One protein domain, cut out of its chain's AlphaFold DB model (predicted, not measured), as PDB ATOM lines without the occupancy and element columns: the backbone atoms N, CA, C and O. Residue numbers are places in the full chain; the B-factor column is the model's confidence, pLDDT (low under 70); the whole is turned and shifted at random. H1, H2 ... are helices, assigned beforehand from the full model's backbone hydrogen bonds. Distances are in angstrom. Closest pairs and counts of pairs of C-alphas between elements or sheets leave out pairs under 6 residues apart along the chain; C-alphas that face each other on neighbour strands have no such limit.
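Overview. This is residues 372 to 432 of the 447 residues of the protein "RING-type domain-containing protein" of Ogataea polymorpha (UniProt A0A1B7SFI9). A long helix, H3, makes most of the length of a thin rod, and a shorter helix, H1, crosses it on one side near Tyr 416; a third helix, H2, lies across one end of the rod, where the chain turns back from H1 to H3. H1 and H3 touch each other, while H2 touches no helix. The printed part has 61 residues with three named helices, in the order H1, H2, H3, and no named strand, and the class is all helix. The whole is loose, with a radius of gyration of the C-alphas of 13.9 A, and spans 43 by 18 by 16 A.

Along the chain. The printed part begins at Arg 372, with C-alpha at (104.881, 111.927, 90.884). H1, residues 382 to 393, is 16.2 A long from first to last C-alpha and begins at (116.092, 97.710, 93.211). H2, residues 396 to 405, is 14.6 A long. H3, residues 409 to 430, is 31.4 A long and ends with C-alpha 430 at (98.460, 97.732, 87.150).

Arrangement. H1 and H3 touch, and their closest C-alphas, those of Ala 386 and Tyr 416, are 5.2 A apart. Their lines stand at a steep tilt of 51 degrees, and they run opposite ways. H1 and H2 meet only through their link. H2 and H3 are only just apart, at 8.1 A between their closest C-alphas. Every O i to N i+4 pair is within hydrogen-bond range in H1 and H3; in H2 it is 4 of 6.

Size, cuts and confidence. The C-alphas farthest apart, those of Ile 404 and Arg 432, are 44.0 A apart. The printed part has no cut, and both links between helices are tight. The mean pLDDT of the printed part is 76.2; residues 372 to 376, 396 to 397 and 431 to 432 are under 70.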
ATOM      1  N   ARG A 372     104.774 113.395  90.931       55.47
ATOM      2  CA  ARG A 372     104.881 111.927  90.884       55.47
ATOM      3  C   ARG A 372     105.251 111.413  92.275       55.47
ATOM      4  O   ARG A 372     106.438 111.358  92.593       55.47
ATOM      5  N   PRO A 373     104.279 110.982  93.095       54.34
ATOM      6  CA  PRO A 373     104.597 110.516  94.434       54.34
ATOM      7  C   PRO A 373     105.493 109.278  94.345       54.34
ATOM      8  O   PRO A 373     105.123 108.244  93.773       54.34
ATOM      9  N   PHE A 374     106.702 109.404  94.886       56.94
ATOM     10  CA  PHE A 374     107.617 108.289  95.071       56.94
ATOM     11  C   PHE A 374     107.007 107.338  96.096       56.94
ATOM     12  O   PHE A 374     106.731 107.735  97.227       56.94
ATOM     13  N   HIS A 375     106.788 106.082  95.705       65.31
ATOM     14  CA  HIS A 375     106.311 105.059  96.625       65.31
ATOM     15  C   HIS A 375     107.504 104.245  97.142       65.31
ATOM     16  O   HIS A 375     108.286 103.761  96.320       65.31
ATOM     17  N   PRO A 376     107.665 104.046  98.463       68.94
ATOM     18  CA  PRO A 376     108.797 103.298  99.019       68.94
ATOM     19  C   PRO A 376     108.860 101.854  98.502       68.94
ATOM     20  O   PRO A 376     109.950 101.326  98.299       68.94
ATOM     21  N   ASP A 377     107.707 101.244  98.201       70.62
ATOM     22  CA  ASP A 377     107.657  99.905  97.594       70.62
ATOM     23  C   ASP A 377     108.232  99.855  96.175       70.62
ATOM     24  O   ASP A 377     108.710  98.800  95.763       70.62
ATOM     25  N   ASP A 378     108.235 100.971  95.435       73.88
ATOM     26  CA  ASP A 378     108.828 100.994  94.098       73.88
ATOM     27  C   ASP A 378     110.349 100.802  94.206       73.88
ATOM     28  O   ASP A 378     110.915 100.103  93.374       73.88
ATOM     29  N   LEU A 379     110.994 101.330  95.262       76.81
ATOM     30  CA  LEU A 379     112.444 101.248  95.501       76.81
ATOM     31  C   LEU A 379     112.916  99.944  96.159       76.81
ATOM     32  O   LEU A 379     114.123  99.723  96.301       76.81
ATOM     33  N   ARG A 380     111.991  99.075  96.569       76.81
ATOM     34  CA  ARG A 380     112.332  97.854  97.294       76.81
ATOM     35  C   ARG A 380     113.149  96.909  96.411       76.81
ATOM     36  O   ARG A 380     112.774  96.619  95.278       76.81
ATOM     37  N   ASP A 381     114.285  96.457  96.938       79.50
ATOM     38  CA  ASP A 381     115.215  95.517  96.296       79.50
ATOM     39  C   ASP A 381     115.775  95.963  94.925       79.50
ATOM     40  O   ASP A 381     116.462  95.189  94.260       79.50
ATOM     41  N   ILE A 382     115.567  97.219  94.499       81.62
ATOM     42  CA  ILE A 382     116.092  97.710  93.211       81.62
ATOM     43  C   ILE A 382     117.616  97.605  93.173       81.62
ATOM     44  O   ILE A 382     118.178  97.146  92.182       81.62
ATOM     45  N   ASP A 383     118.287  98.021  94.246       78.81
ATOM     46  CA  ASP A 383     119.747  98.021  94.325       78.81
ATOM     47  C   ASP A 383     120.344  96.627  94.147       78.81
ATOM     48  O   ASP A 383     121.304  96.446  93.398       78.81
ATOM     49  N   THR A 384     119.788  95.643  94.855       84.38
ATOM     50  CA  THR A 384     120.276  94.263  94.849       84.38
ATOM     51  C   THR A 384     120.004  93.614  93.497       84.38
ATOM     52  O   THR A 384     120.912  93.011  92.923       84.38
ATOM     53  N   LEU A 385     118.808  93.823  92.938       83.31
ATOM     54  CA  LEU A 385     118.431  93.333  91.613       83.31
ATOM     55  C   LEU A 385     119.275  93.966  90.500       83.31
ATOM     56  O   LEU A 385     119.775  93.255  89.624       83.31
ATOM     57  N   ALA A 386     119.489  95.284  90.540       82.25
ATOM     58  CA  ALA A 386     120.324  95.998  89.577       82.25
ATOM     59  C   ALA A 386     121.781  95.539  89.657       82.25
ATOM     60  O   ALA A 386     122.389  95.233  88.631       82.25
ATOM     61  N   PHE A 387     122.335  95.423  90.863       82.19
ATOM     62  CA  PHE A 387     123.713  94.987  91.060       82.19
ATOM     63  C   PHE A 387     123.948  93.546  90.591       82.19
ATOM     64  O   PHE A 387     124.920  93.285  89.877       82.19
ATOM     65  N   GLN A 388     123.050  92.619  90.937       85.69
ATOM     66  CA  GLN A 388     123.141  91.225  90.501       85.69
ATOM     67  C   GLN A 388     123.037  91.119  88.976       85.69
ATOM     68  O   GLN A 388     123.907  90.532  88.337       85.69
ATOM     69  N   THR A 389     122.058  91.805  88.377       83.44
ATOM     70  CA  THR A 389     121.862  91.823  86.918       83.44
ATOM     71  C   THR A 389     123.085  92.367  86.179       83.44
ATOM     72  O   THR A 389     123.471  91.842  85.134       83.44
ATOM     73  N   VAL A 390     123.719  93.418  86.707       82.81
ATOM     74  CA  VAL A 390     124.937  93.992  86.121       82.81
ATOM     75  C   VAL A 390     126.112  93.034  86.250       82.81
ATOM     76  O   VAL A 390     126.853  92.881  85.287       82.81
ATOM     77  N   ASN A 391     126.294  92.378  87.396       81.88
ATOM     78  CA  ASN A 391     127.380  91.412  87.581       81.88
ATOM     79  C   ASN A 391     127.234  90.197  86.663       81.88
ATOM     80  O   ASN A 391     128.212  89.800  86.033       81.88
ATOM     81  N   ASP A 392     126.014  89.684  86.510       81.75
ATOM     82  CA  ASP A 392     125.723  88.563  85.615       81.75
ATOM     83  C   ASP A 392     125.952  88.943  84.142       81.75
ATOM     84  O   ASP A 392     126.405  88.132  83.335       81.75
ATOM     85  N   LYS A 393     125.698  90.208  83.778       75.94
ATOM     86  CA  LYS A 393     125.928  90.740  82.422       75.94
ATOM     87  C   LYS A 393     127.345  91.249  82.171       75.94
ATOM     88  O   LYS A 393     127.675  91.525  81.017       75.94
ATOM     89  N   PHE A 394     128.159  91.388  83.216       77.25
ATOM     90  CA  PHE A 394     129.533  91.894  83.179       77.25
ATOM     91  C   PHE A 394     130.516  90.814  83.660       77.25
ATOM     92  O   PHE A 394     131.401  91.050  84.483       77.25
ATOM     93  N   THR A 395     130.363  89.604  83.120       76.50
ATOM     94  CA  THR A 395     131.359  88.528  83.219       76.50
ATOM     95  C   THR A 395     132.686  88.946  82.580       76.50
ATOM     96  O   THR A 395     132.707  89.810  81.707       76.50
ATOM     97  N   MET A 396     133.811  88.314  82.937       66.50
ATOM     98  CA  MET A 396     135.134  88.664  82.376       66.50
ATOM     99  C   MET A 396     135.165  88.744  80.836       66.50
ATOM    100  O   MET A 396     135.844  89.607  80.282       66.50
ATOM    101  N   VAL A 397     134.393  87.900  80.142       68.75
ATOM    102  CA  VAL A 397     134.317  87.864  78.670       68.75
ATOM    103  C   VAL A 397     133.478  89.020  78.110       68.75
ATOM    104  O   VAL A 397     133.864  89.660  77.134       68.75
ATOM    105  N   SER A 398     132.351  89.336  78.749       76.69
ATOM    106  CA  SER A 398     131.477  90.444  78.335       76.69
ATOM    107  C   SER A 398     132.017  91.811  78.768       76.69
ATOM    108  O   SER A 398     131.780  92.806  78.090       76.69
ATOM    109  N   ALA A 399     132.822  91.871  79.828       74.75
ATOM    110  CA  ALA A 399     133.482  93.082  80.308       74.75
ATOM    111  C   ALA A 399     134.368  93.730  79.234       74.75
ATOM    112  O   ALA A 399     134.408  94.954  79.119       74.75
ATOM    113  N   ILE A 400     135.067  92.916  78.436       75.56
ATOM    114  CA  ILE A 400     135.891  93.399  77.320       75.56
ATOM    115  C   ILE A 400     134.994  94.002  76.239       75.56
ATOM    116  O   ILE A 400     135.254  95.114  75.787       75.56
ATOM    117  N   PHE A 401     133.903  93.319  75.883       80.88
ATOM    118  CA  PHE A 401     132.916  93.834  74.935       80.88
ATOM    119  C   PHE A 401     132.337  95.179  75.400       80.88
ATOM    120  O   PHE A 401     132.394  96.157  74.660       80.88
ATOM    121  N   TRP A 402     131.867  95.284  76.643       79.81
ATOM    122  CA  TRP A 402     131.308  96.531  77.176       79.81
ATOM    123  C   TRP A 402     132.338  97.667  77.237       79.81
ATOM    124  O   TRP A 402     132.016  98.803  76.881       79.81
ATOM    125  N   ARG A 403     133.597  97.364  77.589       78.19
ATOM    126  CA  ARG A 403     134.709  98.329  77.547       78.19
ATOM    127  C   ARG A 403     135.003  98.813  76.127       78.19
ATOM    128  O   ARG A 403     135.124 100.018  75.926       78.19
ATOM    129  N   ILE A 404     135.046  97.911  75.147       78.00
ATOM    130  CA  ILE A 404     135.215  98.243  73.721       78.00
ATOM    131  C   ILE A 404     134.063  99.136  73.233       78.00
ATOM    132  O   ILE A 404     134.271 100.094  72.487       78.00
ATOM    133  N   MET A 405     132.847  98.874  73.708       78.25
ATOM    134  CA  MET A 405     131.668  99.676  73.386       78.25
ATOM    135  C   MET A 405     131.642 101.033  74.117       78.25
ATOM    136  O   MET A 405     130.879 101.930  73.745       78.25
ATOM    137  N   GLY A 406     132.525 101.244  75.096       75.75
ATOM    138  CA  GLY A 406     132.616 102.467  75.892       75.75
ATOM    139  C   GLY A 406     131.446 102.636  76.862       75.75
ATOM    140  O   GLY A 406     130.959 103.753  77.044       75.75
ATOM    141  N   ILE A 407     130.969 101.526  77.430       78.25
ATOM    142  CA  ILE A 407     129.960 101.482  78.490       78.25
ATOM    143  C   ILE A 407     130.638 100.979  79.758       78.25
ATOM    144  O   ILE A 407     131.242  99.902  79.768       78.25
ATOM    145  N   ARG A 408     130.559 101.769  80.830       77.88
ATOM    146  CA  ARG A 408     131.112 101.384  82.131       77.88
ATOM    147  C   ARG A 408     130.099 100.548  82.906       77.88
ATOM    148  O   ARG A 408     128.898 100.597  82.656       77.88
ATOM    149  N   LYS A 409     130.588  99.790  83.884       77.12
ATOM    150  CA  LYS A 409     129.735  98.986  84.769       77.12
ATOM    151  C   LYS A 409     128.735  99.859  85.546       77.12
ATOM    152  O   LYS A 409     127.576  99.486  85.680       77.12
ATOM    153  N   GLU A 410     129.180 101.042  85.974       75.81
ATOM    154  CA  GLU A 410     128.362 102.101  86.588       75.81
ATOM    155  C   GLU A 410     127.176 102.509  85.711       75.81
ATOM    156  O   GLU A 410     126.033 102.521  86.154       75.81
ATOM    157  N   ASP A 411     127.456 102.799  84.443       75.94
ATOM    158  CA  ASP A 411     126.470 103.257  83.470       75.94
ATOM    159  C   ASP A 411     125.351 102.211  83.283       75.94
ATOM    160  O   ASP A 411     124.167 102.541  83.199       75.94
ATOM    161  N   LEU A 412     125.729 100.927  83.271       78.50
ATOM    162  CA  LEU A 412     124.792  99.810  83.175       78.50
ATOM    163  C   LEU A 412     123.971  99.636  84.464       78.50
ATOM    164  O   LEU A 412     122.785  99.324  84.392       78.50
ATOM    165  N   TYR A 413     124.575  99.875  85.631       82.06
ATOM    166  CA  TYR A 413     123.877  99.860  86.917       82.06
ATOM    167  C   TYR A 413     122.789 100.925  86.989       82.06
ATOM    168  O   TYR A 413     121.638 100.574  87.239       82.06
ATOM    169  N   TYR A 414     123.093 102.184  86.664       78.62
ATOM    170  CA  TYR A 414     122.079 103.244  86.650       78.62
ATOM    171  C   TYR A 414     120.949 102.961  85.658       78.62
ATOM    172  O   TYR A 414     119.779 103.188  85.966       78.62
ATOM    173  N   HIS A 415     121.278 102.398  84.492       78.88
ATOM    174  CA  HIS A 415     120.266 101.973  83.534       78.88
ATOM    175  C   HIS A 415     119.319 100.921  84.130       78.88
ATOM    176  O   HIS A 415     118.102 101.072  84.044       78.88
ATOM    177  N   TYR A 416     119.853  99.875  84.771       80.50
ATOM    178  CA  TYR A 416     119.019  98.834  85.377       80.50
ATOM    179  C   TYR A 416     118.231  99.322  86.592       80.50
ATOM    180  O   TYR A 416     117.090  98.902  86.756       80.50
ATOM    181  N   VAL A 417     118.776 100.241  87.392       82.62
ATOM    182  CA  VAL A 417     118.039 100.901  88.483       82.62
ATOM    183  C   VAL A 417     116.783 101.592  87.940       82.62
ATOM    184  O   VAL A 417     115.691 101.370  88.459       82.62
ATOM    185  N   LEU A 418     116.910 102.360  86.852       79.06
ATOM    186  CA  LEU A 418     115.770 103.032  86.216       79.06
ATOM    187  C   LEU A 418     114.764 102.037  85.624       79.06
ATOM    188  O   LEU A 418     113.559 102.187  85.820       79.06
ATOM    189  N   VAL A 419     115.246 100.990  84.950       80.38
ATOM    190  CA  VAL A 419     114.386  99.950  84.362       80.38
ATOM    191  C   VAL A 419     113.598  99.199  85.439       80.38
ATOM    192  O   VAL A 419     112.401  98.961  85.272       80.38
ATOM    193  N   PHE A 420     114.236  98.825  86.551       80.94
ATOM    194  CA  PHE A 420     113.558  98.139  87.651       80.94
ATOM    195  C   PHE A 420     112.584  99.058  88.389       80.94
ATOM    196  O   PHE A 420     111.481  98.622  88.711       80.94
ATOM    197  N   TYR A 421     112.931 100.334  88.566       80.56
ATOM    198  CA  TYR A 421     112.015 101.334  89.111       80.56
ATOM    199  C   TYR A 421     110.745 101.470  88.261       80.56
ATOM    200  O   TYR A 421     109.631 101.380  88.779       80.56
ATOM    201  N   GLU A 422     110.889 101.618  86.941       77.19
ATOM    202  CA  GLU A 422     109.746 101.711  86.027       77.19
ATOM    203  C   GLU A 422     108.907 100.431  86.013       77.19
ATOM    204  O   GLU A 422     107.674 100.503  85.963       77.19
ATOM    205  N   ARG A 423     109.552  99.262  86.102       81.12
ATOM    206  CA  ARG A 423     108.875  97.964  86.185       81.12
ATOM    207  C   ARG A 423     108.042  97.843  87.460       81.12
ATOM    208  O   ARG A 423     106.851  97.562  87.358       81.12
ATOM    209  N   ASN A 424     108.636  98.092  88.628       80.19
ATOM    210  CA  ASN A 424     107.956  97.998  89.924       80.19
ATOM    211  C   ASN A 424     106.770  98.965  89.995       80.19
ATOM    212  O   ASN A 424     105.655  98.575  90.348       80.19
ATOM    213  N   ARG A 425     106.984 100.200  89.531       76.44
ATOM    214  CA  ARG A 425     105.938 101.217  89.433       76.44
ATOM    215  C   ARG A 425     104.801 100.789  88.507       76.44
ATOM    216  O   ARG A 425     103.635 100.930  88.867       76.44
ATOM    217  N   SER A 426     105.114 100.260  87.324       75.62
ATOM    218  CA  SER A 426     104.098  99.789  86.372       75.62
ATOM    219  C   SER A 426     103.293  98.626  86.950       75.62
ATOM    220  O   SER A 426     102.070  98.614  86.833       75.62
ATOM    221  N   SER A 427     103.956  97.696  87.647       77.38
ATOM    222  CA  SER A 427     103.294  96.601  88.356       77.38
ATOM    223  C   SER A 427     102.342  97.112  89.440       77.38
ATOM    224  O   SER A 427     101.197  96.666  89.473       77.38
ATOM    225  N   ARG A 428     102.749  98.100  90.250       79.50
ATOM    226  CA  ARG A 428     101.896  98.733  91.273       79.50
ATOM    227  C   ARG A 428     100.695  99.474  90.678       79.50
ATOM    228  O   ARG A 428      99.592  99.385  91.206       79.50
ATOM    229  N   LEU A 429     100.892 100.198  89.578       72.06
ATOM    230  CA  LEU A 429      99.804 100.902  88.890       72.06
ATOM    231  C   LEU A 429      98.817  99.923  88.237       72.06
ATOM    232  O   LEU A 429      97.621 100.194  88.214       72.06
ATOM    233  N   SER A 430      99.301  98.777  87.748       70.94
ATOM    234  CA  SER A 430      98.460  97.732  87.150       70.94
ATOM    235  C   SER A 430      97.710  96.864  88.167       70.94
ATOM    236  O   SER A 430      96.699  96.261  87.816       70.94
ATOM    237  N   SER A 431      98.180  96.787  89.417       66.50
ATOM    238  CA  SER A 431      97.593  95.937  90.459       66.50
ATOM    239  C   SER A 431      96.511  96.620  91.299       66.50
ATOM    240  O   SER A 431      95.918  95.952  92.142       66.50
ATOM    241  N   ARG A 432      96.215  97.912  91.078       55.00
ATOM    242  CA  ARG A 432      95.129  98.630  91.767       55.00
ATOM    243  C   ARG A 432      93.774  98.230  91.154       55.00
ATOM    244  O   ARG A 432      93.496  98.607  90.015       55.00
TER     245      ARG A 432